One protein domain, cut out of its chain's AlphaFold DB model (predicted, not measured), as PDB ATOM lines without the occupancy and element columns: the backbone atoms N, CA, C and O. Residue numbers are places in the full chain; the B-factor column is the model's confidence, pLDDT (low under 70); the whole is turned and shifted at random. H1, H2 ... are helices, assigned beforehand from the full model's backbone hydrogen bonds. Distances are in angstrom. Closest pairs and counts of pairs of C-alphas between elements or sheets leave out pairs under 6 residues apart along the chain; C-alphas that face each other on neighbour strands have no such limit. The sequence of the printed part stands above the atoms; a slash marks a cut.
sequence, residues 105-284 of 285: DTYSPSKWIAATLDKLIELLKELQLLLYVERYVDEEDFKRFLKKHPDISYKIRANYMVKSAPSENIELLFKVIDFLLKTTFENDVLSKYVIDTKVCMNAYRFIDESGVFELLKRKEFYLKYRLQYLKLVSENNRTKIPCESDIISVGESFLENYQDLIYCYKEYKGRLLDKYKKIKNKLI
ATOM      1  N   ASP A 105     -23.387  -2.085  34.248       33.84
ATOM      2  CA  ASP A 105     -24.626  -1.518  33.667       33.84
ATOM      3  C   ASP A 105     -25.474  -2.464  32.757       33.84
ATOM      4  O   ASP A 105     -26.422  -2.021  32.109       33.84
ATOM      5  N   THR A 106     -25.185  -3.767  32.713       35.59
ATOM      6  CA  THR A 106     -25.821  -4.821  31.906       35.59
ATOM      7  C   THR A 106     -26.926  -5.623  32.621       35.59
ATOM      8  O   THR A 106     -27.739  -6.259  31.947       35.59
ATOM      9  N   TYR A 107     -27.056  -5.559  33.955       40.25
ATOM     10  CA  TYR A 107     -28.222  -6.096  34.690       40.25
ATOM     11  C   TYR A 107     -29.125  -4.949  35.167       40.25
ATOM     12  O   TYR A 107     -29.073  -4.479  36.299       40.25
ATOM     13  N   SER A 108     -29.915  -4.458  34.216       46.22
ATOM     14  CA  SER A 108     -30.619  -3.176  34.240       46.22
ATOM     15  C   SER A 108     -31.780  -3.040  35.243       46.22
ATOM     16  O   SER A 108     -32.443  -4.028  35.575       46.22
ATOM     17  N   PRO A 109     -32.143  -1.785  35.594       51.75
ATOM     18  CA  PRO A 109     -33.454  -1.382  36.114       51.75
ATOM     19  C   PRO A 109     -34.689  -1.777  35.272       51.75
ATOM     20  O   PRO A 109     -35.786  -1.314  35.534       51.75
ATOM     21  N   SER A 110     -34.575  -2.651  34.281       51.22
ATOM     22  CA  SER A 110     -35.706  -3.240  33.563       51.22
ATOM     23  C   SER A 110     -36.218  -4.518  34.218       51.22
ATOM     24  O   SER A 110     -37.424  -4.706  34.362       51.22
ATOM     25  N   LYS A 111     -35.303  -5.378  34.680       62.06
ATOM     26  CA  LYS A 111     -35.641  -6.721  35.176       62.06
ATOM     27  C   LYS A 111     -36.461  -6.699  36.466       62.06
ATOM     28  O   LYS A 111     -37.254  -7.605  36.687       62.06
ATOM     29  N   TRP A 112     -36.326  -5.661  37.296       72.06
ATOM     30  CA  TRP A 112     -37.114  -5.552  38.530       72.06
ATOM     31  C   TRP A 112     -38.592  -5.246  38.261       72.06
ATOM     32  O   TRP A 112     -39.410  -5.650  39.076       72.06
ATOM     33  N   ILE A 113     -38.951  -4.554  37.164       73.25
ATOM     34  CA  ILE A 113     -40.363  -4.285  36.831       73.25
ATOM     35  C   ILE A 113     -41.052  -5.623  36.584       73.25
ATOM     36  O   ILE A 113     -42.086  -5.887  37.186       73.25
ATOM     37  N   ALA A 114     -40.425  -6.483  35.774       72.56
ATOM     38  CA  ALA A 114     -40.896  -7.839  35.518       72.56
ATOM     39  C   ALA A 114     -40.897  -8.695  36.797       72.56
ATOM     40  O   ALA A 114     -41.923  -9.261  37.140       72.56
ATOM     41  N   ALA A 115     -39.810  -8.703  37.577       74.62
ATOM     42  CA  ALA A 115     -39.752  -9.489  38.815       74.62
ATOM     43  C   ALA A 115     -40.781  -9.035  39.873       74.62
ATOM     44  O   ALA A 115     -41.368  -9.854  40.573       74.62
ATOM     45  N   THR A 116     -41.014  -7.724  39.983       81.44
ATOM     46  CA  THR A 116     -42.035  -7.141  40.870       81.44
ATOM     47  C   THR A 116     -43.428  -7.512  40.386       81.44
ATOM     48  O   THR A 116     -44.271  -7.892  41.192       81.44
ATOM     49  N   LEU A 117     -43.662  -7.423  39.075       82.88
ATOM     50  CA  LEU A 117     -44.906  -7.834  38.441       82.88
ATOM     51  C   LEU A 117     -45.197  -9.317  38.708       82.88
ATOM     52  O   LEU A 117     -46.275  -9.623  39.211       82.88
ATOM     53  N   ASP A 118     -44.236 -10.206  38.460       78.50
ATOM     54  CA  ASP A 118     -44.372 -11.650  38.676       78.50
ATOM     55  C   ASP A 118     -44.700 -11.968  40.139       78.50
ATOM     56  O   ASP A 118     -45.661 -12.681  40.426       78.50
ATOM     57  N   LYS A 119     -43.965 -11.370  41.087       84.25
ATOM     58  CA  LYS A 119     -44.222 -11.559  42.522       84.25
ATOM     59  C   LYS A 119     -45.589 -11.014  42.947       84.25
ATOM     60  O   LYS A 119     -46.254 -11.636  43.767       84.25
ATOM     61  N   LEU A 120     -46.044  -9.886  42.396       87.38
ATOM     62  CA  LEU A 120     -47.382  -9.354  42.681       87.38
ATOM     63  C   LEU A 120     -48.499 -10.241  42.114       87.38
ATOM     64  O   LEU A 120     -49.539 -10.377  42.758       87.38
ATOM     65  N   ILE A 121     -48.292 -10.848  40.942       82.38
ATOM     66  CA  ILE A 121     -49.236 -11.807  40.358       82.38
ATOM     67  C   ILE A 121     -49.292 -13.089  41.202       82.38
ATOM     68  O   ILE A 121     -50.390 -13.569  41.485       82.38
ATOM     69  N   GLU A 122     -48.147 -13.609  41.658       82.12
ATOM     70  CA  GLU A 122     -48.106 -14.797  42.524       82.12
ATOM     71  C   GLU A 122     -48.809 -14.528  43.862       82.12
ATOM     72  O   GLU A 122     -49.687 -15.291  44.259       82.12
ATOM     73  N   LEU A 123     -48.540 -13.379  44.496       86.44
ATOM     74  CA  LEU A 123     -49.233 -12.968  45.722       86.44
ATOM     75  C   LEU A 123     -50.748 -12.850  45.518       86.44
ATOM     76  O   LEU A 123     -51.518 -13.202  46.409       86.44
ATOM     77  N   LEU A 124     -51.204 -12.367  44.356       87.25
ATOM     78  CA  LEU A 124     -52.634 -12.293  44.049       87.25
ATOM     79  C   LEU A 124     -53.269 -13.688  43.926       87.25
ATOM     80  O   LEU A 124     -54.378 -13.905  44.419       87.25
ATOM     81  N   LYS A 125     -52.569 -14.635  43.296       78.56
ATOM     82  CA  LYS A 125     -53.001 -16.034  43.171       78.56
ATOM     83  C   LYS A 125     -53.063 -16.725  44.534       78.56
ATOM     84  O   LYS A 125     -54.037 -17.407  44.838       78.56
ATOM     85  N   GLU A 126     -52.066 -16.511  45.385       81.94
ATOM     86  CA  GLU A 126     -52.066 -17.034  46.753       81.94
ATOM     87  C   GLU A 126     -53.209 -16.429  47.576       81.94
ATOM     88  O   GLU A 126     -53.919 -17.153  48.273       81.94
ATOM     89  N   LEU A 127     -53.464 -15.120  47.448       84.44
ATOM     90  CA  LEU A 127     -54.584 -14.457  48.122       84.44
ATOM     91  C   LEU A 127     -55.944 -15.037  47.725       84.44
ATOM     92  O   LEU A 127     -56.798 -15.163  48.599       84.44
ATOM     93  N   GLN A 128     -56.127 -15.441  46.462       75.94
ATOM     94  CA  GLN A 128     -57.344 -16.120  46.000       75.94
ATOM     95  C   GLN A 128     -57.650 -17.368  46.841       75.94
ATOM     96  O   GLN A 128     -58.778 -17.559  47.295       75.94
ATOM     97  N   LEU A 129     -56.633 -18.192  47.098       74.94
ATOM     98  CA  LEU A 129     -56.753 -19.402  47.914       74.94
ATOM     99  C   LEU A 129     -56.856 -19.079  49.411       74.94
ATOM    100  O   LEU A 129     -57.530 -19.774  50.167       74.94
ATOM    101  N   LEU A 130     -56.227 -17.995  49.860       80.44
ATOM    102  CA  LEU A 130     -56.249 -17.593  51.264       80.44
ATOM    103  C   LEU A 130     -57.555 -16.916  51.695       80.44
ATOM    104  O   LEU A 130     -57.792 -16.807  52.899       80.44
ATOM    105  N   LEU A 131     -58.454 -16.564  50.767       74.19
ATOM    106  CA  LEU A 131     -59.838 -16.190  51.098       74.19
ATOM    107  C   LEU A 131     -60.529 -17.275  51.951       74.19
ATOM    108  O   LEU A 131     -61.370 -16.967  52.794       74.19
ATOM    109  N   TYR A 132     -60.141 -18.546  51.799       70.06
ATOM    110  CA  TYR A 132     -60.673 -19.650  52.603       70.06
ATOM    111  C   TYR A 132     -60.307 -19.514  54.093       70.06
ATOM    112  O   TYR A 132     -61.107 -19.864  54.960       70.06
ATOM    113  N   VAL A 133     -59.152 -18.927  54.431       75.50
ATOM    114  CA  VAL A 133     -58.806 -18.617  55.833       75.50
ATOM    115  C   VAL A 133     -59.808 -17.624  56.418       75.50
ATOM    116  O   VAL A 133     -60.269 -17.803  57.543       75.50
ATOM    117  N   GLU A 134     -60.167 -16.595  55.651       75.50
ATOM    118  CA  GLU A 134     -61.151 -15.589  56.065       75.50
ATOM    119  C   GLU A 134     -62.545 -16.198  56.253       75.50
ATOM    120  O   GLU A 134     -63.263 -15.824  57.180       75.50
ATOM    121  N   ARG A 135     -62.912 -17.170  55.411       72.44
ATOM    122  CA  ARG A 135     -64.214 -17.841  55.464       72.44
ATOM    123  C   ARG A 135     -64.372 -18.793  56.652       72.44
ATOM    124  O   ARG A 135     -65.460 -18.859  57.234       72.44
ATOM    125  N   TYR A 136     -63.331 -19.564  56.962       69.69
ATOM    126  CA  TYR A 136     -63.420 -20.697  57.889       69.69
ATOM    127  C   TYR A 136     -62.845 -20.425  59.279       69.69
ATOM    128  O   TYR A 136     -63.200 -21.132  60.224       69.69
ATOM    129  N   VAL A 137     -61.986 -19.415  59.447       77.56
ATOM    130  CA  VAL A 137     -61.485 -19.063  60.779       77.56
ATOM    131  C   VAL A 137     -62.469 -18.137  61.482       77.56
ATOM    132  O   VAL A 137     -62.522 -16.937  61.215       77.56
ATOM    133  N   ASP A 138     -63.205 -18.691  62.443       80.38
ATOM    134  CA  ASP A 138     -64.111 -17.912  63.278       80.38
ATOM    135  C   ASP A 138     -63.363 -16.936  64.214       80.38
ATOM    136  O   ASP A 138     -62.302 -17.236  64.776       80.38
ATOM    137  N   GLU A 139     -63.913 -15.731  64.381       83.38
ATOM    138  CA  GLU A 139     -63.279 -14.683  65.189       83.38
ATOM    139  C   GLU A 139     -63.333 -15.001  66.688       83.38
ATOM    140  O   GLU A 139     -62.393 -14.671  67.414       83.38
ATOM    141  N   GLU A 140     -64.390 -15.659  67.168       83.94
ATOM    142  CA  GLU A 140     -64.502 -16.056  68.570       83.94
ATOM    143  C   GLU A 140     -63.570 -17.225  68.890       83.94
ATOM    144  O   GLU A 140     -62.903 -17.209  69.931       83.94
ATOM    145  N   ASP A 141     -63.422 -18.191  67.980       83.62
ATOM    146  CA  ASP A 141     -62.405 -19.244  68.105       83.62
ATOM    147  C   ASP A 141     -60.995 -18.655  68.215       83.62
ATOM    148  O   ASP A 141     -60.213 -19.021  69.102       83.62
ATOM    149  N   PHE A 142     -60.685 -17.679  67.363       86.38
ATOM    150  CA  PHE A 142     -59.395 -17.004  67.389       86.38
ATOM    151  C   PHE A 142     -59.191 -16.186  68.670       86.38
ATOM    152  O   PHE A 142     -58.135 -16.274  69.296       86.38
ATOM    153  N   LYS A 143     -60.202 -15.444  69.143       88.12
ATOM    154  CA  LYS A 143     -60.131 -14.738  70.437       88.12
ATOM    155  C   LYS A 143     -59.897 -15.702  71.599       88.12
ATOM    156  O   LYS A 143     -59.123 -15.384  72.506       88.12
ATOM    157  N   ARG A 144     -60.543 -16.874  71.594       88.56
ATOM    158  CA  ARG A 144     -60.329 -17.922  72.608       88.56
ATOM    159  C   ARG A 144     -58.899 -18.453  72.573       88.56
ATOM    160  O   ARG A 144     -58.302 -18.615  73.636       88.56
ATOM    161  N   PHE A 145     -58.332 -18.654  71.387       89.06
ATOM    162  CA  PHE A 145     -56.916 -18.978  71.224       89.06
ATOM    163  C   PHE A 145     -56.008 -17.891  71.815       89.06
ATOM    164  O   PHE A 145     -55.162 -18.197  72.650       89.06
ATOM    165  N   LEU A 146     -56.236 -16.614  71.497       88.44
ATOM    166  CA  LEU A 146     -55.417 -15.518  72.032       88.44
ATOM    167  C   LEU A 146     -55.455 -15.419  73.561       88.44
ATOM    168  O   LEU A 146     -54.448 -15.077  74.177       88.44
ATOM    169  N   LYS A 147     -56.587 -15.752  74.194       88.75
ATOM    170  CA  LYS A 147     -56.685 -15.823  75.662       88.75
ATOM    171  C   LYS A 147     -55.825 -16.944  76.258       88.75
ATOM    172  O   LYS A 147     -55.319 -16.780  77.361       88.75
ATOM    173  N   LYS A 148     -55.662 -18.062  75.543       88.00
ATOM    174  CA  LYS A 148     -54.834 -19.207  75.964       88.00
ATOM    175  C   LYS A 148     -53.343 -19.020  75.651       88.00
ATOM    176  O   LYS A 148     -52.521 -19.673  76.282       88.00
ATOM    177  N   HIS A 149     -53.003 -18.122  74.726       86.88
ATOM    178  CA  HIS A 149     -51.631 -17.831  74.294       86.88
ATOM    179  C   HIS A 149     -51.285 -16.343  74.501       86.88
ATOM    180  O   HIS A 149     -51.274 -15.558  73.543       86.88
ATOM    181  N   PRO A 150     -51.041 -15.911  75.756       86.38
ATOM    182  CA  PRO A 150     -50.829 -14.503  76.091       86.38
ATOM    183  C   PRO A 150     -49.570 -13.899  75.447       86.38
ATOM    184  O   PRO A 150     -49.560 -12.710  75.131       86.38
ATOM    185  N   ASP A 151     -48.538 -14.703  75.196       86.62
ATOM    186  CA  ASP A 151     -47.310 -14.320  74.494       86.62
ATOM    187  C   ASP A 151     -47.577 -13.952  73.022       86.62
ATOM    188  O   ASP A 151     -47.107 -12.921  72.530       86.62
ATOM    189  N   ILE A 152     -48.398 -14.751  72.335       84.75
ATOM    190  CA  ILE A 152     -48.849 -14.482  70.967       84.75
ATOM    191  C   ILE A 152     -49.782 -13.269  70.965       84.75
ATOM    192  O   ILE A 152     -49.601 -12.350  70.166       84.75
ATOM    193  N   SER A 153     -50.730 -13.208  71.906       83.38
ATOM    194  CA  SER A 153     -51.629 -12.058  72.070       83.38
ATOM    195  C   SER A 153     -50.859 -10.748  72.268       83.38
ATOM    196  O   SER A 153     -51.235  -9.729  71.690       83.38
ATOM    197  N   TYR A 154     -49.774 -10.750  73.046       84.31
ATOM    198  CA  TYR A 154     -48.935  -9.568  73.239       84.31
ATOM    199  C   TYR A 154     -48.264  -9.121  71.931       84.31
ATOM    200  O   TYR A 154     -48.387  -7.958  71.541       84.31
ATOM    201  N   LYS A 155     -47.629 -10.051  71.202       81.75
ATOM    202  CA  LYS A 155     -46.998  -9.771  69.896       81.75
ATOM    203  C   LYS A 155     -47.995  -9.222  68.875       81.75
ATOM    204  O   LYS A 155     -47.664  -8.298  68.130       81.75
ATOM    205  N   ILE A 156     -49.214  -9.761  68.875       79.69
ATOM    206  CA  ILE A 156     -50.318  -9.299  68.035       79.69
ATOM    207  C   ILE A 156     -50.726  -7.882  68.426       79.69
ATOM    208  O   ILE A 156     -50.747  -7.011  67.569       79.69
ATOM    209  N   ARG A 157     -50.993  -7.596  69.704       79.62
ATOM    210  CA  ARG A 157     -51.398  -6.242  70.129       79.62
ATOM    211  C   ARG A 157     -50.353  -5.177  69.792       79.62
ATOM    212  O   ARG A 157     -50.730  -4.061  69.462       79.62
ATOM    213  N   ALA A 158     -49.069  -5.531  69.825       76.81
ATOM    214  CA  ALA A 158     -47.984  -4.618  69.483       76.81
ATOM    215  C   ALA A 158     -47.851  -4.328  67.972       76.81
ATOM    216  O   ALA A 158     -47.341  -3.273  67.613       76.81
ATOM    217  N   ASN A 159     -48.288  -5.236  67.086       68.50
ATOM    218  CA  ASN A 159     -47.977  -5.163  65.644       68.50
ATOM    219  C   ASN A 159     -49.194  -5.284  64.705       68.50
ATOM    220  O   ASN A 159     -49.079  -5.025  63.514       68.50
ATOM    221  N   TYR A 160     -50.358  -5.675  65.222       67.88
ATOM    222  CA  TYR A 160     -51.567  -6.024  64.468       67.88
ATOM    223  C   TYR A 160     -52.757  -5.134  64.857       67.88
ATOM    224  O   TYR A 160     -53.894  -5.594  64.984       67.88
ATOM    225  N   MET A 161     -52.496  -3.845  65.100       63.72
ATOM    226  CA  MET A 161     -53.561  -2.884  65.408       63.72
ATOM    227  C   MET A 161     -54.452  -2.602  64.193       63.72
ATOM    228  O   MET A 161     -55.639  -2.339  64.355       63.72
ATOM    229  N   VAL A 162     -53.892  -2.697  62.982       73.81
ATOM    230  CA  VAL A 162     -54.628  -2.543  61.724       73.81
ATOM    231  C   VAL A 162     -54.582  -3.868  60.973       73.81
ATOM    232  O   VAL A 162     -53.568  -4.230  60.379       73.81
ATOM    233  N   LYS A 163     -55.684  -4.610  61.042       78.38
ATOM    234  CA  LYS A 163     -55.845  -5.898  60.364       78.38
ATOM    235  C   LYS A 163     -56.228  -5.658  58.905       78.38
ATOM    236  O   LYS A 163     -56.978  -4.727  58.641       78.38
ATOM    237  N   SER A 164     -55.745  -6.500  57.995       86.88
ATOM    238  CA  SER A 164     -56.229  -6.533  56.612       86.88
ATOM    239  C   SER A 164     -56.435  -7.981  56.202       86.88
ATOM    240  O   SER A 164     -55.475  -8.743  56.113       86.88
ATOM    241  N   ALA A 165     -57.696  -8.380  56.043       86.88
ATOM    242  CA  ALA A 165     -58.034  -9.734  55.623       86.88
ATOM    243  C   ALA A 165     -57.639  -9.961  54.151       86.88
ATOM    244  O   ALA A 165     -57.434  -8.983  53.424       86.88
ATOM    245  N   PRO A 166     -57.518 -11.218  53.685       83.56
ATOM    246  CA  PRO A 166     -57.207 -11.530  52.293       83.56
ATOM    247  C   PRO A 166     -58.087 -10.784  51.277       83.56
ATOM    248  O   PRO A 166     -57.533 -10.238  50.322       83.56
ATOM    249  N   SER A 167     -59.388 -10.621  51.544       84.12
ATOM    250  CA  SER A 167     -60.329  -9.889  50.675       84.12
ATOM    251  C   SER A 167     -60.117  -8.370  50.600       84.12
ATOM    252  O   SER A 167     -60.471  -7.736  49.611       84.12
ATOM    253  N   GLU A 168     -59.541  -7.746  51.632       89.12
ATOM    254  CA  GLU A 168     -59.585  -6.286  51.780       89.12
ATOM    255  C   GLU A 168     -58.822  -5.553  50.661       89.12
ATOM    256  O   GLU A 168     -57.609  -5.724  50.526       89.12
ATOM    257  N   ASN A 169     -59.514  -4.667  49.931       89.94
ATOM    258  CA  ASN A 169     -58.941  -3.729  48.955       89.94
ATOM    259  C   ASN A 169     -58.052  -4.405  47.894       89.94
ATOM    260  O   ASN A 169     -56.959  -3.933  47.566       89.94
ATOM    261  N   ILE A 170     -58.499  -5.556  47.389       87.69
ATOM    262  CA  ILE A 170     -57.765  -6.341  46.394       87.69
ATOM    263  C   ILE A 170     -57.634  -5.610  45.050       87.69
ATOM    264  O   ILE A 170     -56.675  -5.819  44.307       87.69
ATOM    265  N   GLU A 171     -58.531  -4.659  44.783       91.75
ATOM    266  CA  GLU A 171     -58.507  -3.775  43.620       91.75
ATOM    267  C   GLU A 171     -57.228  -2.939  43.549       91.75
ATOM    268  O   GLU A 171     -56.784  -2.566  42.459       91.75
ATOM    269  N   LEU A 172     -56.595  -2.669  44.694       93.38
ATOM    270  CA  LEU A 172     -55.308  -1.994  44.717       93.38
ATOM    271  C   LEU A 172     -54.210  -2.846  44.067       93.38
ATOM    272  O   LEU A 172     -53.403  -2.304  43.310       93.38
ATOM    273  N   LEU A 173     -54.199  -4.167  44.299       92.44
ATOM    274  CA  LEU A 173     -53.269  -5.071  43.616       92.44
ATOM    275  C   LEU A 173     -53.555  -5.086  42.111       92.44
ATOM    276  O   LEU A 173     -52.618  -4.945  41.328       92.44
ATOM    277  N   PHE A 174     -54.828  -5.165  41.703       93.00
ATOM    278  CA  PHE A 174     -55.211  -5.111  40.285       93.00
ATOM    279  C   PHE A 174     -54.672  -3.853  39.603       93.00
ATOM    280  O   PHE A 174     -54.074  -3.933  38.533       93.00
ATOM    281  N   LYS A 175     -54.839  -2.690  40.242       95.75
ATOM    282  CA  LYS A 175     -54.371  -1.402  39.720       95.75
ATOM    283  C   LYS A 175     -52.852  -1.376  39.531       95.75
ATOM    284  O   LYS A 175     -52.376  -0.845  38.528       95.75
ATOM    285  N   VAL A 176     -52.095  -1.920  40.484       94.31
ATOM    286  CA  VAL A 176     -50.628  -1.962  40.396       94.31
ATOM    287  C   VAL A 176     -50.163  -2.939  39.324       94.31
ATOM    288  O   VAL A 176     -49.321  -2.571  38.505       94.31
ATOM    289  N   ILE A 177     -50.745  -4.136  39.264       92.81
ATOM    290  CA  ILE A 177     -50.427  -5.124  38.228       92.81
ATOM    291  C   ILE A 177     -50.761  -4.561  36.838       92.81
ATOM    292  O   ILE A 177     -49.926  -4.629  35.942       92.81
ATOM    293  N   ASP A 178     -51.917  -3.915  36.659       91.88
ATOM    294  CA  ASP A 178     -52.322  -3.314  35.377       91.88
ATOM    295  C   ASP A 178     -51.355  -2.223  34.922       91.88
ATOM    296  O   ASP A 178     -50.971  -2.167  33.751       91.88
ATOM    297  N   PHE A 179     -50.919  -1.374  35.853       93.12
ATOM    298  CA  PHE A 179     -49.919  -0.355  35.573       93.12
ATOM    299  C   PHE A 179     -48.579  -0.973  35.140       93.12
ATOM    300  O   PHE A 179     -47.961  -0.505  34.179       93.12
ATOM    301  N   LEU A 180     -48.125  -2.029  35.820       88.19
ATOM    302  CA  LEU A 180     -46.856  -2.689  35.512       88.19
ATOM    303  C   LEU A 180     -46.916  -3.492  34.212       88.19
ATOM    304  O   LEU A 180     -45.955  -3.454  33.448       88.19
ATOM    305  N   LEU A 181     -48.044  -4.137  33.905       85.12
ATOM    306  CA  LEU A 181     -48.294  -4.772  32.609       85.12
ATOM    307  C   LEU A 181     -48.230  -3.740  31.484       85.12
ATOM    308  O   LEU A 181     -47.479  -3.917  30.528       85.12
ATOM    309  N   LYS A 182     -48.953  -2.624  31.627       87.38
ATOM    310  CA  LYS A 182     -48.914  -1.518  30.662       87.38
ATOM    311  C   LYS A 182     -47.481  -1.022  30.449       87.38
ATOM    312  O   LYS A 182     -47.013  -0.960  29.317       87.38
ATOM    313  N   THR A 183     -46.766  -0.753  31.542       80.62
ATOM    314  CA  THR A 183     -45.362  -0.315  31.505       80.62
ATOM    315  C   THR A 183     -44.473  -1.339  30.797       80.62
ATOM    316  O   THR A 183     -43.614  -0.956  30.003       80.62
ATOM    317  N   THR A 184     -44.705  -2.629  31.049       75.81
ATOM    318  CA  THR A 184     -43.965  -3.751  30.462       75.81
ATOM    319  C   THR A 184     -44.116  -3.807  28.949       75.81
ATOM    320  O   THR A 184     -43.106  -3.873  28.248       75.81
ATOM    321  N   PHE A 185     -45.344  -3.714  28.438       80.25
ATOM    322  CA  PHE A 185     -45.608  -3.798  27.001       80.25
ATOM    323  C   PHE A 185     -45.222  -2.530  26.242       80.25
ATOM    324  O   PHE A 185     -44.572  -2.624  25.206       80.25
ATOM    325  N   GLU A 186     -45.557  -1.346  26.759       81.12
ATOM    326  CA  GLU A 186     -45.265  -0.076  26.072       81.12
ATOM    327  C   GLU A 186     -43.762   0.189  25.934       81.12
ATOM    328  O   GLU A 186     -43.328   0.854  24.996       81.12
ATOM    329  N   ASN A 187     -42.958  -0.340  26.861       65.06
ATOM    330  CA  ASN A 187     -41.515  -0.119  26.879       65.06
ATOM    331  C   ASN A 187     -40.713  -1.341  26.435       65.06
ATOM    332  O   ASN A 187     -39.489  -1.235  26.336       65.06
ATOM    333  N   ASP A 188     -41.385  -2.450  26.110       66.62
ATOM    334  CA  ASP A 188     -40.767  -3.705  25.682       66.62
ATOM    335  C   ASP A 188     -39.756  -4.226  26.722       66.62
ATOM    336  O   ASP A 188     -38.606  -4.566  26.435       66.62
ATOM    337  N   VAL A 189     -40.190  -4.221  27.991       59.69
ATOM    338  CA  VAL A 189     -39.331  -4.515  29.151       59.69
ATOM    339  C   VAL A 189     -38.764  -5.933  29.104       59.69
ATOM    340  O   VAL A 189     -37.652  -6.168  29.573       59.69
ATOM    341  N   LEU A 190     -39.525  -6.871  28.536       60.44
ATOM    342  CA  LEU A 190     -39.166  -8.287  28.485       60.44
ATOM    343  C   LEU A 190     -38.013  -8.572  27.518       60.44
ATOM    344  O   LEU A 190     -37.235  -9.488  27.768       60.44
ATOM    345  N   SER A 191     -37.889  -7.800  26.435       54.25
ATOM    346  CA  SER A 191     -36.851  -8.017  25.421       54.25
ATOM    347  C   SER A 191     -35.689  -7.017  25.519       54.25
ATOM    348  O   SER A 191     -34.577  -7.312  25.076       54.25
ATOM    349  N   LYS A 192     -35.900  -5.845  26.140       48.75
ATOM    350  CA  LYS A 192     -34.866  -4.812  26.275       48.75
ATOM    351  C   LYS A 192     -34.022  -4.972  27.536       48.75
ATOM    352  O   LYS A 192     -34.478  -4.832  28.673       48.75
ATOM    353  N   TYR A 193     -32.716  -5.108  27.319       48.19
ATOM    354  CA  TYR A 193     -31.714  -5.093  28.385       48.19
ATOM    355  C   TYR A 193     -31.504  -3.716  29.013       48.19
ATOM    356  O   TYR A 193     -30.967  -3.655  30.108       48.19
ATOM    357  N   VAL A 194     -31.922  -2.619  28.372       53.00
ATOM    358  CA  VAL A 194     -31.750  -1.250  28.882       53.00
ATOM    359  C   VAL A 194     -33.045  -0.474  28.678       53.00
ATOM    360  O   VAL A 194     -33.569  -0.420  27.568       53.00
ATOM    361  N   ILE A 195     -33.561   0.127  29.753       57.84
ATOM    362  CA  ILE A 195     -34.793   0.927  29.733       57.84
ATOM    363  C   ILE A 195     -34.511   2.299  30.323       57.84
ATOM    364  O   ILE A 195     -33.651   2.452  31.195       57.84
ATOM    365  N   ASP A 196     -35.236   3.302  29.828       60.06
ATOM    366  CA  ASP A 196     -35.130   4.675  30.302       60.06
ATOM    367  C   ASP A 196     -35.335   4.744  31.828       60.06
ATOM    368  O   ASP A 196     -36.311   4.246  32.400       60.06
ATOM    369  N   THR A 197     -34.394   5.408  32.501       64.56
ATOM    370  CA  THR A 197     -34.435   5.641  33.947       64.56
ATOM    371  C   THR A 197     -35.689   6.423  34.367       64.56
ATOM    372  O   THR A 197     -36.197   6.189  35.462       64.56
ATOM    373  N   LYS A 198     -36.252   7.293  33.512       66.44
ATOM    374  CA  LYS A 198     -37.543   7.965  33.760       66.44
ATOM    375  C   LYS A 198     -38.699   6.977  33.878       66.44
ATOM    376  O   LYS A 198     -39.501   7.113  34.795       66.44
ATOM    377  N   VAL A 199     -38.776   5.982  32.994       71.19
ATOM    378  CA  VAL A 199     -39.822   4.943  33.032       71.19
ATOM    379  C   VAL A 199     -39.723   4.159  34.338       71.19
ATOM    380  O   VAL A 199     -40.715   3.984  35.044       71.19
ATOM    381  N   CYS A 200     -38.502   3.792  34.720       71.69
ATOM    382  CA  CYS A 200     -38.227   3.084  35.965       71.69
ATOM    383  C   CYS A 200     -38.597   3.915  37.206       71.69
ATOM    384  O   CYS A 200     -39.197   3.396  38.145       71.69
ATOM    385  N   MET A 201     -38.284   5.216  37.204       71.75
ATOM    386  CA  MET A 201     -38.660   6.153  38.270       71.75
ATOM    387  C   MET A 201     -40.171   6.377  38.354       71.75
ATOM    388  O   MET A 201     -40.699   6.492  39.457       71.75
ATOM    389  N   ASN A 202     -40.868   6.427  37.217       80.31
ATOM    390  CA  ASN A 202     -42.323   6.552  37.182       80.31
ATOM    391  C   ASN A 202     -42.993   5.311  37.774       80.31
ATOM    392  O   ASN A 202     -43.885   5.450  38.608       80.31
ATOM    393  N   ALA A 203     -42.529   4.114  37.402       84.38
ATOM    394  CA  ALA A 203     -43.048   2.874  37.966       84.38
ATOM    395  C   ALA A 203     -42.798   2.781  39.470       84.38
ATOM    396  O   ALA A 203     -43.708   2.474  40.234       84.38
ATOM    397  N   TYR A 204     -41.589   3.132  39.902       84.19
ATOM    398  CA  TYR A 204     -41.244   3.192  41.315       84.19
ATOM    399  C   TYR A 204     -42.148   4.160  42.102       84.19
ATOM    400  O   TYR A 204     -42.730   3.764  43.110       84.19
ATOM    401  N   ARG A 205     -42.319   5.404  41.632       83.94
ATOM    402  CA  ARG A 205     -43.191   6.391  42.296       83.94
ATOM    403  C   ARG A 205     -44.631   5.912  42.373       83.94
ATOM    404  O   ARG A 205     -45.228   5.990  43.438       83.94
ATOM    405  N   PHE A 206     -45.154   5.362  41.279       92.31
ATOM    406  CA  PHE A 206     -46.511   4.834  41.252       92.31
ATOM    407  C   PHE A 206     -46.715   3.726  42.291       92.31
ATOM    408  O   PHE A 206     -47.714   3.734  43.007       92.31
ATOM    409  N   ILE A 207     -45.765   2.790  42.409       89.88
ATOM    410  CA  ILE A 207     -45.845   1.719  43.406       89.88
ATOM    411  C   ILE A 207     -45.783   2.292  44.831       89.88
ATOM    412  O   ILE A 207     -46.644   1.952  45.643       89.88
ATOM    413  N   ASP A 208     -44.821   3.169  45.137       86.19
ATOM    414  CA  ASP A 208     -44.687   3.773  46.476       86.19
ATOM    415  C   ASP A 208     -45.939   4.581  46.867       86.19
ATOM    416  O   ASP A 208     -46.427   4.461  47.989       86.19
ATOM    417  N   GLU A 209     -46.495   5.358  45.935       92.00
ATOM    418  CA  GLU A 209     -47.682   6.196  46.158       92.00
ATOM    419  C   GLU A 209     -48.987   5.387  46.207       92.00
ATOM    420  O   GLU A 209     -49.973   5.844  46.784       92.00
ATOM    421  N   SER A 210     -49.014   4.176  45.640       93.81
ATOM    422  CA  SER A 210     -50.213   3.328  45.637       93.81
ATOM    423  C   SER A 210     -50.618   2.839  47.033       93.81
ATOM    424  O   SER A 210     -51.789   2.547  47.260       93.81
ATOM    425  N   GLY A 211     -49.667   2.712  47.965       92.25
ATOM    426  CA  GLY A 211     -49.902   2.087  49.270       92.25
ATOM    427  C   GLY A 211     -49.980   0.551  49.242       92.25
ATOM    428  O   GLY A 211     -50.288  -0.057  50.269       92.25
ATOM    429  N   VAL A 212     -49.672  -0.103  48.110       93.88
ATOM    430  CA  VAL A 212     -49.765  -1.571  47.965       93.88
ATOM    431  C   VAL A 212     -48.875  -2.325  48.954       93.88
ATOM    432  O   VAL A 212     -49.280  -3.351  49.491       93.88
ATOM    433  N   PHE A 213     -47.692  -1.794  49.270       91.31
ATOM    434  CA  PHE A 213     -46.783  -2.416  50.234       91.31
ATOM    435  C   PHE A 213     -47.315  -2.379  51.663       91.31
ATOM    436  O   PHE A 213     -47.169  -3.357  52.391       91.31
ATOM    437  N   GLU A 214     -47.970  -1.288  52.059       91.19
ATOM    438  CA  GLU A 214     -48.601  -1.211  53.377       91.19
ATOM    439  C   GLU A 214     -49.817  -2.145  53.449       91.19
ATOM    440  O   GLU A 214     -50.032  -2.812  54.459       91.19
ATOM    441  N   LEU A 215     -50.583  -2.275  52.359       92.88
ATOM    442  CA  LEU A 215     -51.657  -3.264  52.263       92.88
ATOM    443  C   LEU A 215     -51.125  -4.699  52.414       92.88
ATOM    444  O   LEU A 215     -51.611  -5.440  53.267       92.88
ATOM    445  N   LEU A 216     -50.110  -5.075  51.631       93.06
ATOM    446  CA  LEU A 216     -49.505  -6.409  51.666       93.06
ATOM    447  C   LEU A 216     -48.890  -6.727  53.031       93.06
ATOM    448  O   LEU A 216     -49.068  -7.832  53.531       93.06
ATOM    449  N   LYS A 217     -48.259  -5.747  53.684       91.88
ATOM    450  CA  LYS A 217     -47.754  -5.886  55.055       91.88
ATOM    451  C   LYS A 217     -48.868  -6.221  56.042       91.88
ATOM    452  O   LYS A 217     -48.723  -7.126  56.857       91.88
ATOM    453  N   ARG A 218     -50.002  -5.519  55.978       91.56
ATOM    454  CA  ARG A 218     -51.145  -5.806  56.861       91.56
ATOM    455  C   ARG A 218     -51.739  -7.197  56.595       91.56
ATOM    456  O   ARG A 218     -52.141  -7.862  57.552       91.56
ATOM    457  N   LYS A 219     -51.744  -7.654  55.334       92.69
ATOM    458  CA  LYS A 219     -52.151  -9.019  54.948       92.69
ATOM    459  C   LYS A 219     -51.162 -10.084  55.435       92.69
ATOM    460  O   LYS A 219     -51.599 -11.094  55.978       92.69
ATOM    461  N   GLU A 220     -49.855  -9.840  55.337       92.38
ATOM    462  CA  GLU A 220     -48.801 -10.696  55.910       92.38
ATOM    463  C   GLU A 220     -49.022 -10.907  57.404       92.38
ATOM    464  O   GLU A 220     -49.118 -12.048  57.860       92.38
ATOM    465  N   PHE A 221     -49.211  -9.822  58.158       89.25
ATOM    466  CA  PHE A 221     -49.490  -9.922  59.586       89.25
ATOM    467  C   PHE A 221     -50.782 -10.690  59.876       89.25
ATOM    468  O   PHE A 221     -50.794 -11.527  60.781       89.25
ATOM    469  N   TYR A 222     -51.859 -10.441  59.118       90.75
ATOM    470  CA  TYR A 222     -53.118 -11.182  59.258       90.75
ATOM    471  C   TYR A 222     -52.882 -12.684  59.109       90.75
ATOM    472  O   TYR A 222     -53.228 -13.468  59.997       90.75
ATOM    473  N   LEU A 223     -52.256 -13.076  58.002       91.38
ATOM    474  CA  LEU A 223     -52.063 -14.469  57.630       91.38
ATOM    475  C   LEU A 223     -51.133 -15.180  58.603       91.38
ATOM    476  O   LEU A 223     -51.487 -16.235  59.121       91.38
ATOM    477  N   LYS A 224     -50.004 -14.567  58.956       91.50
ATOM    478  CA  LYS A 224     -49.025 -15.130  59.890       91.50
ATOM    479  C   LYS A 224     -49.655 -15.635  61.185       91.50
ATOM    480  O   LYS A 224     -49.378 -16.755  61.615       91.50
ATOM    481  N   TYR A 225     -50.518 -14.835  61.807       89.81
ATOM    482  CA  TYR A 225     -51.129 -15.209  63.083       89.81
ATOM    483  C   TYR A 225     -52.312 -16.166  62.930       89.81
ATOM    484  O   TYR A 225     -52.525 -17.010  63.801       89.81
ATOM    485  N   ARG A 226     -53.054 -16.094  61.819       90.06
ATOM    486  CA  ARG A 226     -54.105 -17.076  61.517       90.06
ATOM    487  C   ARG A 226     -53.523 -18.453  61.227       90.06
ATOM    488  O   ARG A 226     -54.041 -19.438  61.735       90.06
ATOM    489  N   LEU A 227     -52.402 -18.522  60.517       90.56
ATOM    490  CA  LEU A 227     -51.677 -19.770  60.287       90.56
ATOM    491  C   LEU A 227     -51.116 -20.344  61.592       90.56
ATOM    492  O   LEU A 227     -51.208 -21.547  61.814       90.56
ATOM    493  N   GLN A 228     -50.586 -19.506  62.492       90.06
ATOM    494  CA  GLN A 228     -50.181 -19.963  63.830       90.06
ATOM    495  C   GLN A 228     -51.355 -20.545  64.622       90.06
ATOM    496  O   GLN A 228     -51.196 -21.580  65.262       90.06
ATOM    497  N   TYR A 229     -52.531 -19.920  64.550       90.75
ATOM    498  CA  TYR A 229     -53.746 -20.461  65.153       90.75
ATOM    499  C   TYR A 229     -54.099 -21.848  64.592       90.75
ATOM    500  O   TYR A 229     -54.303 -22.772  65.378       90.75
ATOM    501  N   LEU A 230     -54.098 -22.025  63.266       86.94
ATOM    502  CA  LEU A 230     -54.400 -23.321  62.641       86.94
ATOM    503  C   LEU A 230     -53.414 -24.416  63.064       86.94
ATOM    504  O   LEU A 230     -53.831 -25.523  63.394       86.94
ATOM    505  N   LYS A 231     -52.121 -24.078  63.139       88.69
ATOM    506  CA  LYS A 231     -51.046 -25.006  63.527       88.69
ATOM    507  C   LYS A 231     -51.087 -25.419  64.998       88.69
ATOM    508  O   LYS A 231     -50.669 -26.524  65.331       88.69
ATOM    509  N   LEU A 232     -51.515 -24.523  65.889       89.31
ATOM    510  CA  LEU A 232     -51.430 -24.726  67.340       89.31
ATOM    511  C   LEU A 232     -52.743 -25.205  67.968       89.31
ATOM    512  O   LEU A 232     -52.730 -25.751  69.072       89.31
ATOM    513  N   VAL A 233     -53.877 -25.009  67.295       86.31
ATOM    514  CA  VAL A 233     -55.190 -25.421  67.794       86.31
ATOM    515  C   VAL A 233     -55.629 -26.708  67.106       86.31
ATOM    516  O   VAL A 233     -55.818 -26.740  65.893       86.31
ATOM    517  N   SER A 234     -55.845 -27.757  67.904       83.44
ATOM    518  CA  SER A 234     -56.398 -29.031  67.429       83.44
ATOM    519  C   SER A 234     -57.729 -28.823  66.701       83.44
ATOM    520  O   SER A 234     -58.583 -28.084  67.193       83.44
ATOM    521  N   GLU A 235     -57.916 -29.529  65.582       80.00
ATOM    522  CA  GLU A 235     -59.146 -29.525  64.774       80.00
ATOM    523  C   GLU A 235     -60.415 -29.742  65.611       80.00
ATOM    524  O   GLU A 235     -61.431 -29.114  65.351       80.00
ATOM    525  N   ASN A 236     -60.351 -30.545  66.679       80.75
ATOM    526  CA  ASN A 236     -61.504 -30.822  67.548       80.75
ATOM    527  C   ASN A 236     -61.999 -29.594  68.336       80.75
ATOM    528  O   ASN A 236     -63.086 -29.623  68.904       80.75
ATOM    529  N   ASN A 237     -61.193 -28.533  68.412       78.25
ATOM    530  CA  ASN A 237     -61.486 -27.318  69.171       78.25
ATOM    531  C   ASN A 237     -61.829 -26.120  68.276       78.25
ATOM    532  O   ASN A 237     -61.850 -24.988  68.769       78.25
ATOM    533  N   ARG A 238     -62.038 -26.344  66.975       80.50
ATOM    534  CA  ARG A 238     -62.331 -25.289  66.006       80.50
ATOM    535  C   ARG A 238     -63.145 -25.795  64.829       80.50
ATOM    536  O   ARG A 238     -63.317 -26.993  64.636       80.50
ATOM    537  N   THR A 239     -63.619 -24.860  64.019       75.12
ATOM    538  CA  THR A 239     -64.238 -25.199  62.736       75.12
ATOM    539  C   THR A 239     -63.239 -25.957  61.857       75.12
ATOM    540  O   THR A 239     -62.106 -25.510  61.653       75.12
ATOM    541  N   LYS A 240     -63.659 -27.122  61.353       70.75
ATOM    542  CA  LYS A 240     -62.855 -27.926  60.435       70.75
ATOM    543  C   LYS A 240     -62.754 -27.215  59.092       70.75
ATOM    544  O   LYS A 240     -63.775 -26.858  58.506       70.75
ATOM    545  N   ILE A 241     -61.529 -27.046  58.608       68.38
ATOM    546  CA  ILE A 241     -61.259 -26.385  57.333       68.38
ATOM    547  C   ILE A 241     -60.984 -27.458  56.272       68.38
ATOM    548  O   ILE A 241     -60.116 -28.310  56.483       68.38
ATOM    549  N   PRO A 242     -61.707 -27.466  55.139       60.78
ATOM    550  CA  PRO A 242     -61.348 -28.313  54.006       60.78
ATOM    551  C   PRO A 242     -59.929 -27.993  53.521       60.78
ATOM    552  O   PRO A 242     -59.567 -26.823  53.433       60.78
ATOM    553  N   CYS A 243     -59.130 -29.017  53.204       64.88
ATOM    554  CA  CYS A 243     -57.771 -28.844  52.661       64.88
ATOM    555  C   CYS A 243     -56.851 -27.953  53.507       64.88
ATOM    556  O   CYS A 243     -56.025 -27.206  52.986       64.88
ATOM    557  N   GLU A 244     -56.976 -28.028  54.829       69.31
ATOM    558  CA  GLU A 244     -56.230 -27.159  55.735       69.31
ATOM    559  C   GLU A 244     -54.708 -27.215  55.538       69.31
ATOM    560  O   GLU A 244     -54.048 -26.182  55.599       69.31
ATOM    561  N   SER A 245     -54.145 -28.394  55.257       69.25
ATOM    562  CA  SER A 245     -52.713 -28.534  54.966       69.25
ATOM    563  C   SER A 245     -52.276 -27.703  53.761       69.25
ATOM    564  O   SER A 245     -51.181 -27.144  53.769       69.25
ATOM    565  N   ASP A 246     -53.138 -27.600  52.751       63.03
ATOM    566  CA  ASP A 246     -52.861 -26.876  51.513       63.03
ATOM    567  C   ASP A 246     -53.001 -25.374  51.756       63.03
ATOM    568  O   ASP A 246     -52.137 -24.599  51.360       63.03
ATOM    569  N   ILE A 247     -54.021 -24.965  52.517       68.50
ATOM    570  CA  ILE A 247     -54.186 -23.582  52.982       68.50
ATOM    571  C   ILE A 247     -52.978 -23.138  53.814       68.50
ATOM    572  O   ILE A 247     -52.495 -22.016  53.652       68.50
ATOM    573  N   ILE A 248     -52.463 -24.011  54.685       75.94
ATOM    574  CA  ILE A 248     -51.259 -23.726  55.467       75.94
ATOM    575  C   ILE A 248     -50.045 -23.576  54.548       75.94
ATOM    576  O   ILE A 248     -49.314 -22.599  54.693       75.94
ATOM    577  N   SER A 249     -49.863 -24.488  53.591       77.31
ATOM    578  CA  SER A 249     -48.747 -24.453  52.639       77.31
ATOM    579  C   SER A 249     -48.770 -23.203  51.756       77.31
ATOM    580  O   SER A 249     -47.745 -22.549  51.589       77.31
ATOM    581  N   VAL A 250     -49.931 -22.838  51.208       74.44
ATOM    582  CA  VAL A 250     -50.104 -21.610  50.413       74.44
ATOM    583  C   VAL A 250     -49.881 -20.376  51.281       74.44
ATOM    584  O   VAL A 250     -49.275 -19.402  50.846       74.44
ATOM    585  N   GLY A 251     -50.331 -20.424  52.535       74.62
ATOM    586  CA  GLY A 251     -50.092 -19.364  53.500       74.62
ATOM    587  C   GLY A 251     -48.608 -19.152  53.790       74.62
ATOM    588  O   GLY A 251     -48.173 -18.011  53.873       74.62
ATOM    589  N   GLU A 252     -47.824 -20.220  53.920       81.19
ATOM    590  CA  GLU A 252     -46.365 -20.137  54.070       81.19
ATOM    591  C   GLU A 252     -45.698 -19.568  52.814       81.19
ATOM    592  O   GLU A 252     -44.915 -18.626  52.933       81.19
ATOM    593  N   SER A 253     -46.094 -20.047  51.630       79.62
ATOM    594  CA  SER A 253     -45.628 -19.527  50.336       79.62
ATOM    595  C   SER A 253     -45.879 -18.021  50.198       79.62
ATOM    596  O   SER A 253     -44.972 -17.274  49.839       79.62
ATOM    597  N   PHE A 254     -47.058 -17.539  50.610       85.94
ATOM    598  CA  PHE A 254     -47.368 -16.108  50.625       85.94
ATOM    599  C   PHE A 254     -46.417 -15.304  51.514       85.94
ATOM    600  O   PHE A 254     -45.958 -14.224  51.130       85.94
ATOM    601  N   LEU A 255     -46.112 -15.807  52.716       88.50
ATOM    602  CA  LEU A 255     -45.205 -15.122  53.642       88.50
ATOM    603  C   LEU A 255     -43.785 -15.028  53.064       88.50
ATOM    604  O   LEU A 255     -43.139 -13.992  53.221       88.50
ATOM    605  N   GLU A 256     -43.322 -16.079  52.387       83.25
ATOM    606  CA  GLU A 256     -42.023 -16.119  51.707       83.25
ATOM    607  C   GLU A 256     -41.998 -15.175  50.495       83.25
ATOM    608  O   GLU A 256     -41.153 -14.281  50.419       83.25
ATOM    609  N   ASN A 257     -42.986 -15.274  49.602       79.06
ATOM    610  CA  ASN A 257     -43.091 -14.431  48.410       79.06
ATOM    611  C   ASN A 257     -43.206 -12.939  48.741       79.06
ATOM    612  O   ASN A 257     -42.647 -12.096  48.033       79.06
ATOM    613  N   TYR A 258     -43.888 -12.588  49.833       88.81
ATOM    614  CA  TYR A 258     -43.945 -11.208  50.300       88.81
ATOM    615  C   TYR A 258     -42.578 -10.710  50.797       88.81
ATOM    616  O   TYR A 258     -42.193  -9.574  50.506       88.81
ATOM    617  N   GLN A 259     -41.823 -11.540  51.523       85.38
ATOM    618  CA  GLN A 259     -40.471 -11.182  51.965       85.38
ATOM    619  C   GLN A 259     -39.527 -10.982  50.778       85.38
ATOM    620  O   GLN A 259     -38.817  -9.973  50.739       85.38
ATOM    621  N   ASP A 260     -39.589 -11.872  49.787       75.69
ATOM    622  CA  ASP A 260     -38.845 -11.750  48.532       75.69
ATOM    623  C   ASP A 260     -39.178 -10.448  47.802       75.69
ATOM    624  O   ASP A 260     -38.280  -9.700  47.413       75.69
ATOM    625  N   LEU A 261     -40.470 -10.129  47.658       83.69
ATOM    626  CA  LEU A 261     -40.918  -8.893  47.021       83.69
ATOM    627  C   LEU A 261     -40.335  -7.661  47.732       83.69
ATOM    628  O   LEU A 261     -39.824  -6.749  47.080       83.69
ATOM    629  N   ILE A 262     -40.386  -7.628  49.068       82.69
ATOM    630  CA  ILE A 262     -39.836  -6.526  49.870       82.69
ATOM    631  C   ILE A 262     -38.324  -6.406  49.681       82.69
ATOM    632  O   ILE A 262     -37.811  -5.286  49.585       82.69
ATOM    633  N   TYR A 263     -37.615  -7.532  49.653       74.56
ATOM    634  CA  TYR A 263     -36.174  -7.567  49.438       74.56
ATOM    635  C   TYR A 263     -35.817  -7.005  48.057       74.56
ATOM    636  O   TYR A 263     -35.114  -5.991  47.981       74.56
ATOM    637  N   CYS A 264     -36.391  -7.576  46.991       70.69
ATOM    638  CA  CYS A 264     -36.171  -7.139  45.613       70.69
ATOM    639  C   CYS A 264     -36.487  -5.650  45.437       70.69
ATOM    640  O   CYS A 264     -35.707  -4.905  44.838       70.69
ATOM    641  N   TYR A 265     -37.605  -5.188  46.001       76.00
ATOM    642  CA  TYR A 265     -38.031  -3.800  45.879       76.00
ATOM    643  C   TYR A 265     -37.090  -2.822  46.595       76.00
ATOM    644  O   TYR A 265     -36.721  -1.790  46.030       76.00
ATOM    645  N   LYS A 266     -36.666  -3.130  47.829       75.69
ATOM    646  CA  LYS A 266     -35.765  -2.260  48.608       75.69
ATOM    647  C   LYS A 266     -34.372  -2.173  47.997       75.69
ATOM    648  O   LYS A 266     -33.826  -1.072  47.901       75.69
ATOM    649  N   GLU A 267     -33.813  -3.311  47.594       69.38
ATOM    650  CA  GLU A 267     -32.497  -3.370  46.956       69.38
ATOM    651  C   GLU A 267     -32.489  -2.533  45.672       69.38
ATOM    652  O   GLU A 267     -31.606  -1.697  45.452       69.38
ATOM    653  N   TYR A 268     -33.534  -2.690  44.862       69.31
ATOM    654  CA  TYR A 268     -33.676  -1.967  43.615       69.31
ATOM    655  C   TYR A 268     -33.898  -0.456  43.810       69.31
ATOM    656  O   TYR A 268     -33.237   0.363  43.161       69.31
ATOM    657  N   LYS A 269     -34.779  -0.067  44.741       70.69
ATOM    658  CA  LYS A 269     -35.061   1.337  45.085       70.69
ATOM    659  C   LYS A 269     -33.785   2.107  45.423       70.69
ATOM    660  O   LYS A 269     -33.593   3.212  44.917       70.69
ATOM    661  N   GLY A 270     -32.901   1.526  46.240       69.31
ATOM    662  CA  GLY A 270     -31.620   2.150  46.589       69.31
ATOM    663  C   GLY A 270     -30.774   2.459  45.352       69.31
ATOM    664  O   GLY A 270     -30.371   3.602  45.133       69.31
ATOM    665  N   ARG A 271     -30.599   1.462  44.477       66.94
ATOM    666  CA  ARG A 271     -29.783   1.583  43.258       66.94
ATOM    667  C   ARG A 271     -30.351   2.581  42.250       66.94
ATOM    668  O   ARG A 271     -29.594   3.351  41.655       66.94
ATOM    669  N   LEU A 272     -31.671   2.598  42.067       66.81
ATOM    670  CA  LEU A 272     -32.330   3.539  41.160       66.81
ATOM    671  C   LEU A 272     -32.150   4.990  41.629       66.81
ATOM    672  O   LEU A 272     -31.830   5.863  40.818       66.81
ATOM    673  N   LEU A 273     -32.306   5.247  42.933       67.50
ATOM    674  CA  LEU A 273     -32.113   6.581  43.506       67.50
ATOM    675  C   LEU A 273     -30.667   7.067  43.353       67.50
ATOM    676  O   LEU A 273     -30.448   8.234  43.021       67.50
ATOM    677  N   ASP A 274     -29.688   6.183  43.531       65.94
ATOM    678  CA  ASP A 274     -28.275   6.518  43.343       65.94
ATOM    679  C   ASP A 274     -27.945   6.816  41.876       65.94
ATOM    680  O   ASP A 274     -27.267   7.807  41.580       65.94
ATOM    681  N   LYS A 275     -28.474   6.021  40.935       63.25
ATOM    682  CA  LYS A 275     -28.321   6.268  39.491       63.25
ATOM    683  C   LYS A 275     -28.969   7.592  39.080       63.25
ATOM    684  O   LYS A 275     -28.343   8.389  38.379       63.25
ATOM    685  N   TYR A 276     -30.171   7.879  39.578       64.69
ATOM    686  CA  TYR A 276     -30.863   9.144  39.326       64.69
ATOM    687  C   TYR A 276     -30.068  10.355  39.842       64.69
ATOM    688  O   TYR A 276     -29.896  11.331  39.111       64.69
ATOM    689  N   LYS A 277     -29.521  10.290  41.066       64.25
ATOM    690  CA  LYS A 277     -28.671  11.358  41.628       64.25
ATOM    691  C   LYS A 277     -27.412  11.593  40.792       64.25
ATOM    692  O   LYS A 277     -27.085  12.744  40.510       64.25
ATOM    693  N   LYS A 278     -26.735  10.526  40.350       62.91
ATOM    694  CA  LYS A 278     -25.546  10.623  39.483       62.91
ATOM    695  C   LYS A 278     -25.853  11.326  38.157       62.91
ATOM    696  O   LYS A 278     -25.085  12.188  37.742       62.91
ATOM    697  N   ILE A 279     -26.974  10.991  37.513       58.72
ATOM    698  CA  ILE A 279     -27.404  11.624  36.254       58.72
ATOM    699  C   ILE A 279     -27.772  13.095  36.484       58.72
ATOM    700  O   ILE A 279     -27.319  13.962  35.743       58.72
ATOM    701  N   LYS A 280     -28.542  13.391  37.538       53.34
ATOM    702  CA  LYS A 280     -28.948  14.763  37.874       53.34
ATOM    703  C   LYS A 280     -27.741  15.671  38.130       53.34
ATOM    704  O   LYS A 280     -27.732  16.798  37.653       53.34
ATOM    705  N   ASN A 281     -26.722  15.183  38.836       53.34
ATOM    706  CA  ASN A 281     -25.531  15.976  39.146       53.34
ATOM    707  C   ASN A 281     -24.666  16.257  37.906       53.34
ATOM    708  O   ASN A 281     -24.100  17.338  37.819       53.34
ATOM    709  N   LYS A 282     -24.619  15.338  36.930       48.78
ATOM    710  CA  LYS A 282     -23.925  15.551  35.645       48.78
ATOM    711  C   LYS A 282     -24.598  16.578  34.729       48.78
ATOM    712  O   LYS A 282     -23.964  17.053  33.803       48.78
ATOM    713  N   LEU A 283     -25.883  16.869  34.940       39.72
ATOM    714  CA  LEU A 283     -26.632  17.868  34.166       39.72
ATOM    715  C   LEU A 283     -26.512  19.287  34.750       39.72
ATOM    716  O   LEU A 283     -26.980  20.235  34.131       39.72
ATOM    717  N   ILE A 284     -25.955  19.415  35.959       41.31
ATOM    718  CA  ILE A 284     -25.791  20.684  36.692       41.31
ATOM    719  C   ILE A 284     -24.321  21.155  36.656       41.31
ATOM    720  O   ILE A 284     -24.057  22.330  36.902       41.31
TER     721      ILE A 284
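Overview. This is residues 105 to 284 of the 285 residues of an uncharacterized protein of Spirochaetes bacterium ADurb.Bin133 (UniProt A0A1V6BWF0). The model is a rod of helices built along the long helix H7, with H1 and H6 running opposite to it in a three-helix bundle. Toward one end of the rod, the hairpin of H4 and H5 packs on H1 and H7; at the other end, the short helices H2 and H3 make a corner beside H6. The printed part has 180 residues with seven named helices, H1 to H7 in order, and no named strand: all helix. It is loose, with a radius of gyration of the C-alphas of 19.6 A and spans of 66 by 30 by 25 A.

Arrangement. H1, residues 111 to 136, touches H7, residues 244 to 282, closest at the C-alphas of Leu 123 and Phe 254, 6.1 A apart. They run opposite ways at a shallow tilt of 30 degrees. H6, residues 212 to 232, and H7 form a helical hairpin at a shallow tilt of 27 degrees; the closest C-alphas, of Glu 220 and Leu 255, are 6.1 A apart. H1, H6 and H7 form a bundle, helices side by side, though H1 and H6 are close but not clearly touching, with the C-alphas of Val 133 and Arg 226 7.5 A apart. H2, residues 139 to 148, and H3, residues 150 to 159, only just touch, and only at the corner by their link, closest at the C-alphas of Leu 146 and Ser 153, 5.1 A apart. H2 only just touches H6, with 3 pairs of C-alphas within 8 A, closest at Phe 142 and Tyr 229, 7.0 A. H4, residues 171 to 187, touches residues 113 to 124 of H1, closest at the C-alphas of Leu 117 and Ile 177, 6.2 A apart. H4 and H5, residues 197 to 210, form a helical hairpin at a shallow tilt of 6 degrees, with the C-alphas of Val 176 and Ile 207 closest, 6.7 A apart. H5 touches residues 269 to 276 of H7, closest at the C-alphas of Thr 197 and Tyr 276, 7.3 A. Every O i to N i+4 pair is within hydrogen-bond range in H2 to H7; in H1, 18 of 22 are.

Along the chain. H1 begins at C-alpha 111 (-35.641, -6.721, 35.176) and is 38.5 A long, with a kink of 36 degrees near residue 129. H2 and H3 are 14.4 A and 14.3 A long, H4 24.1 A, H5 19.8 A and H6 30.2 A. H7, 57.2 A, ends at C-alpha 282 (-23.925, 15.551, 35.645).

Size, cuts and confidence. The two C-alphas farthest apart, of Asn 236 and Ile 284, are 69.9 A apart. The printed part has no cut; the links H3 to H4 and H6 to H7 are long. The mean pLDDT of the printed part is 77.4, and 47 residues are under 70, among them 105 to 111, 187 to 198 and 270 to 284.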